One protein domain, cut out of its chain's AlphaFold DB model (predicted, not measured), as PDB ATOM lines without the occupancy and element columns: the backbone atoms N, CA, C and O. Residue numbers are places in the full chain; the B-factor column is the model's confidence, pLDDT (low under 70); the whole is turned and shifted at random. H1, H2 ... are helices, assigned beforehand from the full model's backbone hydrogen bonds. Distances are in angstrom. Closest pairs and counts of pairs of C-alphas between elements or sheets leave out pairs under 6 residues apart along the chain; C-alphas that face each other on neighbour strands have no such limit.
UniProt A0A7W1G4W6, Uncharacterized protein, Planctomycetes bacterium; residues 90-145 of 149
ATOM      1  N   ALA A  90     516.388 312.388 394.608       81.69
ATOM      2  CA  ALA A  90     516.905 312.499 393.247       81.69
ATOM      3  C   ALA A  90     517.855 311.344 392.889       81.69
ATOM      4  O   ALA A  90     517.694 310.724 391.836       81.69
ATOM      5  N   ASP A  91     518.779 311.001 393.789       81.62
ATOM      6  CA  ASP A  91     519.717 309.891 393.605       81.62
ATOM      7  C   ASP A  91     518.977 308.548 393.606       81.62
ATOM      8  O   ASP A  91     519.251 307.682 392.775       81.62
ATOM      9  N   HIS A  92     517.953 308.406 394.457       80.62
ATOM     10  CA  HIS A  92     517.073 307.238 394.448       80.62
ATOM     11  C   HIS A  92     516.339 307.087 393.112       80.62
ATOM     12  O   HIS A  92     516.291 305.996 392.543       80.62
ATOM     13  N   ALA A  93     515.772 308.174 392.583       82.75
ATOM     14  CA  ALA A  93     515.083 308.149 391.298       82.75
ATOM     15  C   ALA A  93     516.036 307.788 390.146       82.75
ATOM     16  O   ALA A  93     515.683 306.957 389.306       82.75
ATOM     17  N   ALA A  94     517.249 308.350 390.135       82.12
ATOM     18  CA  ALA A  94     518.276 308.043 389.142       82.12
ATOM     19  C   ALA A  94     518.732 306.576 389.217       82.12
ATOM     20  O   ALA A  94     518.786 305.894 388.192       82.12
ATOM     21  N   ALA A  95     518.979 306.057 390.424       81.62
ATOM     22  CA  ALA A  95     519.341 304.659 390.644       81.62
ATOM     23  C   ALA A  95     518.227 303.705 390.190       81.62
ATOM     24  O   ALA A  95     518.484 302.731 389.481       81.62
ATOM     25  N   MET A  96     516.969 304.007 390.525       83.38
ATOM     26  CA  MET A  96     515.822 303.203 390.096       83.38
ATOM     27  C   MET A  96     515.601 303.257 388.583       83.38
ATOM     28  O   MET A  96     515.210 302.250 387.993       83.38
ATOM     29  N   ALA A  97     515.847 304.401 387.943       85.00
ATOM     30  CA  ALA A  97     515.802 304.518 386.490       85.00
ATOM     31  C   ALA A  97     516.907 303.681 385.832       85.00
ATOM     32  O   ALA A  97     516.628 302.961 384.877       85.00
ATOM     33  N   PHE A  98     518.128 303.713 386.379       81.31
ATOM     34  CA  PHE A  98     519.246 302.893 385.917       81.31
ATOM     35  C   PHE A  98     518.939 301.394 386.045       81.31
ATOM     36  O   PHE A  98     519.038 300.679 385.055       81.31
ATOM     37  N   LEU A  99     518.470 300.932 387.211       81.44
ATOM     38  CA  LEU A  99     518.131 299.522 387.467       81.44
ATOM     39  C   LEU A  99     516.998 298.979 386.585       81.44
ATOM     40  O   LEU A  99     516.917 297.775 386.359       81.44
ATOM     41  N   ARG A 100     516.109 299.847 386.098       82.88
ATOM     42  CA  ARG A 100     514.988 299.468 385.221       82.88
ATOM     43  C   ARG A 100     515.341 299.496 383.737       82.88
ATOM     44  O   ARG A 100     514.470 299.239 382.907       82.88
ATOM     45  N   ARG A 101     516.585 299.823 383.384       84.19
ATOM     46  CA  ARG A 101     517.012 299.847 381.988       84.19
ATOM     47  C   ARG A 101     516.945 298.448 381.370       84.19
ATOM     48  O   ARG A 101     517.454 297.498 381.966       84.19
ATOM     49  N   PRO A 102     516.399 298.307 380.151       81.44
ATOM     50  CA  PRO A 102     516.387 297.025 379.448       81.44
ATOM     51  C   PRO A 102     517.803 296.549 379.078       81.44
ATOM     52  O   PRO A 102     518.030 295.355 378.920       81.44
ATOM     53  N   ASP A 103     518.766 297.471 378.977       84.25
ATOM     54  CA  ASP A 103     520.172 297.227 378.652       84.25
ATOM     55  C   ASP A 103     521.105 297.287 379.878       84.25
ATOM     56  O   ASP A 103     522.304 297.513 379.728       84.25
ATOM     57  N   LEU A 104     520.578 297.070 381.093       81.81
ATOM     58  CA  LEU A 104     521.311 297.217 382.360       81.81
ATOM     59  C   LEU A 104     522.678 296.514 382.362       81.81
ATOM     60  O   LEU A 104     523.679 297.109 382.762       81.81
ATOM     61  N   LEU A 105     522.738 295.265 381.891       79.25
ATOM     62  CA  LEU A 105     523.987 294.495 381.839       79.25
ATOM     63  C   LEU A 105     525.013 295.141 380.901       79.25
ATOM     64  O   LEU A 105     526.178 295.276 381.265       79.25
ATOM     65  N   GLY A 106     524.579 295.589 379.721       82.62
ATOM     66  CA  GLY A 106     525.449 296.247 378.747       82.62
ATOM     67  C   GLY A 106     525.964 297.596 379.249       82.62
ATOM     68  O   GLY A 106     527.159 297.869 379.155       82.62
ATOM     69  N   ALA A 107     525.084 298.403 379.848       81.25
ATOM     70  CA  ALA A 107     525.449 299.683 380.449       81.25
ATOM     71  C   ALA A 107     526.460 299.503 381.592       81.25
ATOM     72  O   ALA A 107     527.479 300.186 381.632       81.25
ATOM     73  N   THR A 108     526.233 298.519 382.464       81.38
ATOM     74  CA  THR A 108     527.129 298.247 383.597       81.38
ATOM     75  C   THR A 108     528.494 297.739 383.134       81.38
ATOM     76  O   THR A 108     529.520 298.176 383.646       81.38
ATOM     77  N   LEU A 109     528.541 296.857 382.130       82.25
ATOM     78  CA  LEU A 109     529.806 296.381 381.563       82.25
ATOM     79  C   LEU A 109     530.599 297.505 380.889       82.25
ATOM     80  O   LEU A 109     531.818 297.556 381.032       82.25
ATOM     81  N   ALA A 110     529.924 298.421 380.188       82.62
ATOM     82  CA  ALA A 110     530.570 299.593 379.607       82.62
ATOM     83  C   ALA A 110     531.135 300.523 380.691       82.62
ATOM     84  O   ALA A 110     532.246 301.031 380.548       82.62
ATOM     85  N   ASP A 111     530.404 300.715 381.789       81.31
ATOM     86  CA  ASP A 111     530.850 301.524 382.922       81.31
ATOM     87  C   ASP A 111     532.072 300.906 383.622       81.31
ATOM     88  O   ASP A 111     533.032 301.619 383.910       81.31
ATOM     89  N   VAL A 112     532.089 299.582 383.813       79.56
ATOM     90  CA  VAL A 112     533.243 298.853 384.372       79.56
ATOM     91  C   VAL A 112     534.437 298.849 383.411       79.56
ATOM     92  O   VAL A 112     535.578 298.983 383.841       79.56
ATOM     93  N   ALA A 113     534.215 298.783 382.099       80.44
ATOM     94  CA  ALA A 113     535.309 298.904 381.137       80.44
ATOM     95  C   ALA A 113     535.994 300.284 381.215       80.44
ATOM     96  O   ALA A 113     537.212 300.379 381.058       80.44
ATOM     97  N   ARG A 114     535.243 301.356 381.522       81.62
ATOM     98  CA  ARG A 114     535.809 302.705 381.715       81.62
ATOM     99  C   ARG A 114     536.689 302.830 382.959       81.62
ATOM    100  O   ARG A 114     537.513 303.738 383.000       81.62
ATOM    101  N   THR A 115     536.557 301.944 383.949       78.06
ATOM    102  CA  THR A 115     537.434 301.941 385.135       78.06
ATOM    103  C   THR A 115     538.766 301.222 384.894       78.06
ATOM    104  O   THR A 115     539.602 301.169 385.793       78.06
ATOM    105  N   GLY A 116     538.999 300.712 383.676       75.88
ATOM    106  CA  GLY A 116     540.248 300.058 383.280       75.88
ATOM    107  C   GLY A 116     540.270 298.546 383.510       75.88
ATOM    108  O   GLY A 116     541.303 297.916 383.299       75.88
ATOM    109  N   LEU A 117     539.144 297.944 383.910       71.06
ATOM    110  CA  LEU A 117     539.032 296.498 384.091       71.06
ATOM    111  C   LEU A 117     538.695 295.822 382.748       71.06
ATOM    112  O   LEU A 117     537.542 295.795 382.320       71.06
ATOM    113  N   VAL A 118     539.713 295.280 382.069       69.56
ATOM    114  CA  VAL A 118     539.597 294.620 380.752       69.56
ATOM    115  C   VAL A 118     540.003 293.147 380.871       69.56
ATOM    116  O   VAL A 118     540.999 292.833 381.509       69.56
ATOM    117  N   GLY A 119     539.239 292.236 380.256       72.94
ATOM    118  CA  GLY A 119     539.507 290.784 380.261       72.94
ATOM    119  C   GLY A 119     538.684 289.971 381.272       72.94
ATOM    120  O   GLY A 119     538.520 288.770 381.099       72.94
ATOM    121  N   GLU A 120     538.059 290.630 382.248       78.62
ATOM    122  CA  GLU A 120     537.294 289.993 383.337       78.62
ATOM    123  C   GLU A 120     535.782 289.915 383.069       78.62
ATOM    124  O   GLU A 120     534.966 289.819 383.985       78.62
ATOM    125  N   ARG A 121     535.370 289.969 381.797       78.25
ATOM    126  CA  ARG A 121     533.956 290.113 381.412       78.25
ATOM    127  C   ARG A 121     533.052 289.038 382.029       78.25
ATOM    128  O   ARG A 121     532.005 289.370 382.574       78.25
ATOM    129  N   VAL A 122     533.477 287.776 381.985       78.81
ATOM    130  CA  VAL A 122     532.713 286.638 382.530       78.81
ATOM    131  C   VAL A 122     532.576 286.735 384.054       78.81
ATOM    132  O   VAL A 122     531.511 286.451 384.603       78.81
ATOM    133  N   ASN A 123     533.622 287.197 384.741       78.38
ATOM    134  CA  ASN A 123     533.606 287.381 386.191       78.38
ATOM    135  C   ASN A 123     532.694 288.544 386.599       78.38
ATOM    136  O   ASN A 123     531.950 288.422 387.573       78.38
ATOM    137  N   ILE A 124     532.680 289.631 385.823       79.25
ATOM    138  CA  ILE A 124     531.775 290.766 386.042       79.25
ATOM    139  C   ILE A 124     530.317 290.348 385.809       79.25
ATOM    140  O   ILE A 124     529.464 290.622 386.649       79.25
ATOM    141  N   GLU A 125     530.021 289.637 384.718       80.38
ATOM    142  CA  GLU A 125     528.673 289.120 384.435       80.38
ATOM    143  C   GLU A 125     528.188 288.181 385.554       80.38
ATOM    144  O   GLU A 125     527.074 288.331 386.059       80.38
ATOM    145  N   THR A 126     529.052 287.274 386.019       78.31
ATOM    146  CA  THR A 126     528.750 286.358 387.132       78.31
ATOM    147  C   THR A 126     528.499 287.114 388.439       78.31
ATOM    148  O   THR A 126     527.548 286.807 389.163       78.31
ATOM    149  N   ALA A 127     529.313 288.128 388.741       77.69
ATOM    150  CA  ALA A 127     529.142 288.966 389.924       77.69
ATOM    151  C   ALA A 127     527.822 289.751 389.887       77.69
ATOM    152  O   ALA A 127     527.114 289.798 390.893       77.69
ATOM    153  N   LEU A 128     527.453 290.306 388.727       78.06
ATOM    154  CA  LEU A 128     526.193 291.031 388.545       78.06
ATOM    155  C   LEU A 128     524.980 290.116 388.725       78.06
ATOM    156  O   LEU A 128     524.069 290.452 389.481       78.06
ATOM    157  N   VAL A 129     524.987 288.931 388.109       79.31
ATOM    158  CA  VAL A 129     523.914 287.938 388.287       79.31
ATOM    159  C   VAL A 129     523.800 287.522 389.755       79.31
ATOM    160  O   VAL A 129     522.695 287.457 390.297       79.31
ATOM    161  N   ARG A 130     524.932 287.313 390.440       71.88
ATOM    162  CA  ARG A 130     524.954 286.989 391.871       71.88
ATOM    163  C   ARG A 130     524.387 288.119 392.731       71.88
ATOM    164  O   ARG A 130     523.597 287.836 393.626       71.88
ATOM    165  N   MET A 131     524.742 289.376 392.465       73.19
ATOM    166  CA  MET A 131     524.198 290.533 393.187       73.19
ATOM    167  C   MET A 131     522.684 290.670 393.001       73.19
ATOM    168  O   MET A 131     521.959 290.834 393.984       73.19
ATOM    169  N   ILE A 132     522.189 290.528 391.767       74.69
ATOM    170  CA  ILE A 132     520.749 290.564 391.471       74.69
ATOM    171  C   ILE A 132     520.025 289.446 392.238       74.69
ATOM    172  O   ILE A 132     519.001 289.689 392.884       74.69
ATOM    173  N   PHE A 133     520.591 288.240 392.258       70.75
ATOM    174  CA  PHE A 133     520.012 287.113 392.986       70.75
ATOM    175  C   PHE A 133     520.042 287.326 394.510       70.75
ATOM    176  O   PHE A 133     519.045 287.108 395.187       70.75
ATOM    177  N   MET A 134     521.140 287.844 395.066       64.25
ATOM    178  CA  MET A 134     521.252 288.128 396.505       64.25
ATOM    179  C   MET A 134     520.318 289.254 396.971       64.25
ATOM    180  O   MET A 134     519.884 289.233 398.118       64.25
ATOM    181  N   SER A 135     519.985 290.211 396.098       60.50
ATOM    182  CA  SER A 135     519.057 291.312 396.407       60.50
ATOM    183  C   SER A 135     517.572 290.934 396.307       60.50
ATOM    184  O   SER A 135     516.738 291.548 396.967       60.50
ATOM    185  N   SER A 136     517.237 289.916 395.505       56.94
ATOM    186  CA  SER A 136     515.860 289.433 395.309       56.94
ATOM    187  C   SER A 136     515.473 288.292 396.256       56.94
ATOM    188  O   SER A 136     514.288 288.010 396.439       56.94
ATOM    189  N   VAL A 137     516.454 287.664 396.911       50.09
ATOM    190  CA  VAL A 137     516.221 286.672 397.962       50.09
ATOM    191  C   VAL A 137     516.030 287.405 399.298       50.09
ATOM    192  O   VAL A 137     516.974 288.026 399.789       50.09
ATOM    193  N   PRO A 138     514.843 287.347 399.938       47.81
ATOM    194  CA  PRO A 138     514.657 287.949 401.254       47.81
ATOM    195  C   PRO A 138     515.678 287.347 402.221       47.81
ATOM    196  O   PRO A 138     515.865 286.132 402.241       47.81
ATOM    197  N   SER A 139     516.318 288.176 403.050       48.84
ATOM    198  CA  SER A 139     517.459 287.810 403.912       48.84
ATOM    199  C   SER A 139     517.229 286.595 404.832       48.84
ATOM    200  O   SER A 139     518.181 286.033 405.362       48.84
ATOM    201  N   ARG A 140     515.978 286.137 404.993       46.00
ATOM    202  CA  ARG A 140     515.615 284.872 405.657       46.00
ATOM    203  C   ARG A 140     515.941 283.608 404.851       46.00
ATOM    204  O   ARG A 140     516.219 282.582 405.457       46.00
ATOM    205  N   ALA A 141     515.918 283.657 403.522       45.94
ATOM    206  CA  ALA A 141     516.188 282.501 402.666       45.94
ATOM    207  C   ALA A 141     517.696 282.251 402.463       45.94
ATOM    208  O   ALA A 141     518.104 281.108 402.276       45.94
ATOM    209  N   LEU A 142     518.543 283.278 402.616       43.41
ATOM    210  CA  LEU A 142     520.007 283.126 402.602       43.41
ATOM    211  C   LEU A 142     520.551 282.369 403.829       43.41
ATOM    212  O   LEU A 142     521.598 281.735 403.729       43.41
ATOM    213  N   ALA A 143     519.827 282.353 404.954       44.88
ATOM    214  CA  ALA A 143     520.218 281.583 406.139       44.88
ATOM    215  C   ALA A 143     520.134 280.054 405.935       44.88
ATOM    216  O   ALA A 143     520.770 279.309 406.673       44.88
ATOM    217  N   GLY A 144     519.371 279.583 404.938       45.84
ATOM    218  CA  GLY A 144     519.235 278.158 404.603       45.84
ATOM    219  C   GLY A 144     520.090 277.690 403.421       45.84
ATOM    220  O   GLY A 144     520.075 276.507 403.102       45.84
ATOM    221  N   LEU A 145     520.813 278.599 402.761       43.56
ATOM    222  CA  LEU A 145     521.535 278.337 401.510       43.56
ATOM    223  C   LEU A 145     523.056 278.442 401.650       43.56
ATOM    224  O   LEU A 145     523.741 278.461 400.636       43.56
TER     225      LEU A 145
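This is residues 90 to 145 of the 149 residues of an uncharacterized protein of Planctomycetes bacterium (UniProt A0A7W1G4W6). What shape do these atoms make? Three helices make an open zigzag: H2 and H3 form a V, folded back through residues 115 to 120, while H1 leads away from the beginning of H2 as an arm whose residues 90 to 97 stick out free. Past H3 a tail, residues 137 to 145, extends beyond the V; it has no named helix, though its residues 142 to 144 are a short run of helix. What is it made of? The printed part has 56 residues with three named helices, H1, H2 and H3 in that order, and no named strand; its class is all helix. Is it compact? It is loose, with a radius of gyration of the C-alphas of 13.6 A and spans of 37 by 32 by 18 A.

How does H1, residues 90 to 99, stand to H2, residues 104 to 114? They are close but not clearly touching, the closest C-alphas being those of Phe 98 and Leu 104, 7.0 A apart. Their lines are only just about perpendicular, at 73 degrees. How does H2 stand to H3, residues 121 to 136? They touch, and their closest C-alphas, those of Leu 109 and Ile 124, are 7.4 A apart. They run opposite ways at a steep tilt of 48 degrees, and H3 touches H2 with residues 121 to 128 alone. What of H1 and H3, and of the helix backbones? H1 and H3 are apart. In H1, H2 and H3 every O i to N i+4 pair is within hydrogen-bond range.

Where does H1 lie? H1 runs from Ala 90, C-alpha at (516.905, 312.499, 393.247), to Leu 99, 14.3 A from first to last C-alpha. Where does H2 lie? H2 runs from Leu 104, C-alpha at (521.311, 297.217, 382.360), to Arg 114 and measures 15.5 A. Where does H3 lie? H3, the longest helix with 16 residues, runs from Arg 121 to Ser 136, C-alpha at (515.860, 289.433, 395.309), over 22.8 A.

How large is it? The two C-alphas farthest apart are those of Arg 114 and Gly 144, at 37.4 A, and those of the first and last printed residues, Ala 90 and Leu 145, are 35.5 A apart. Is there a cut or a long link? The printed part has no cut; the link from H1 to H2 is tight, the link from H2 to H3 is short, and no link is long. Which residues stand free, and where is confidence low? Residues 90 to 97 and residues 135 to 141 stand free. The mean pLDDT of the printed part is 73.1, and residue 118 and residues 134 to 145 are under 70.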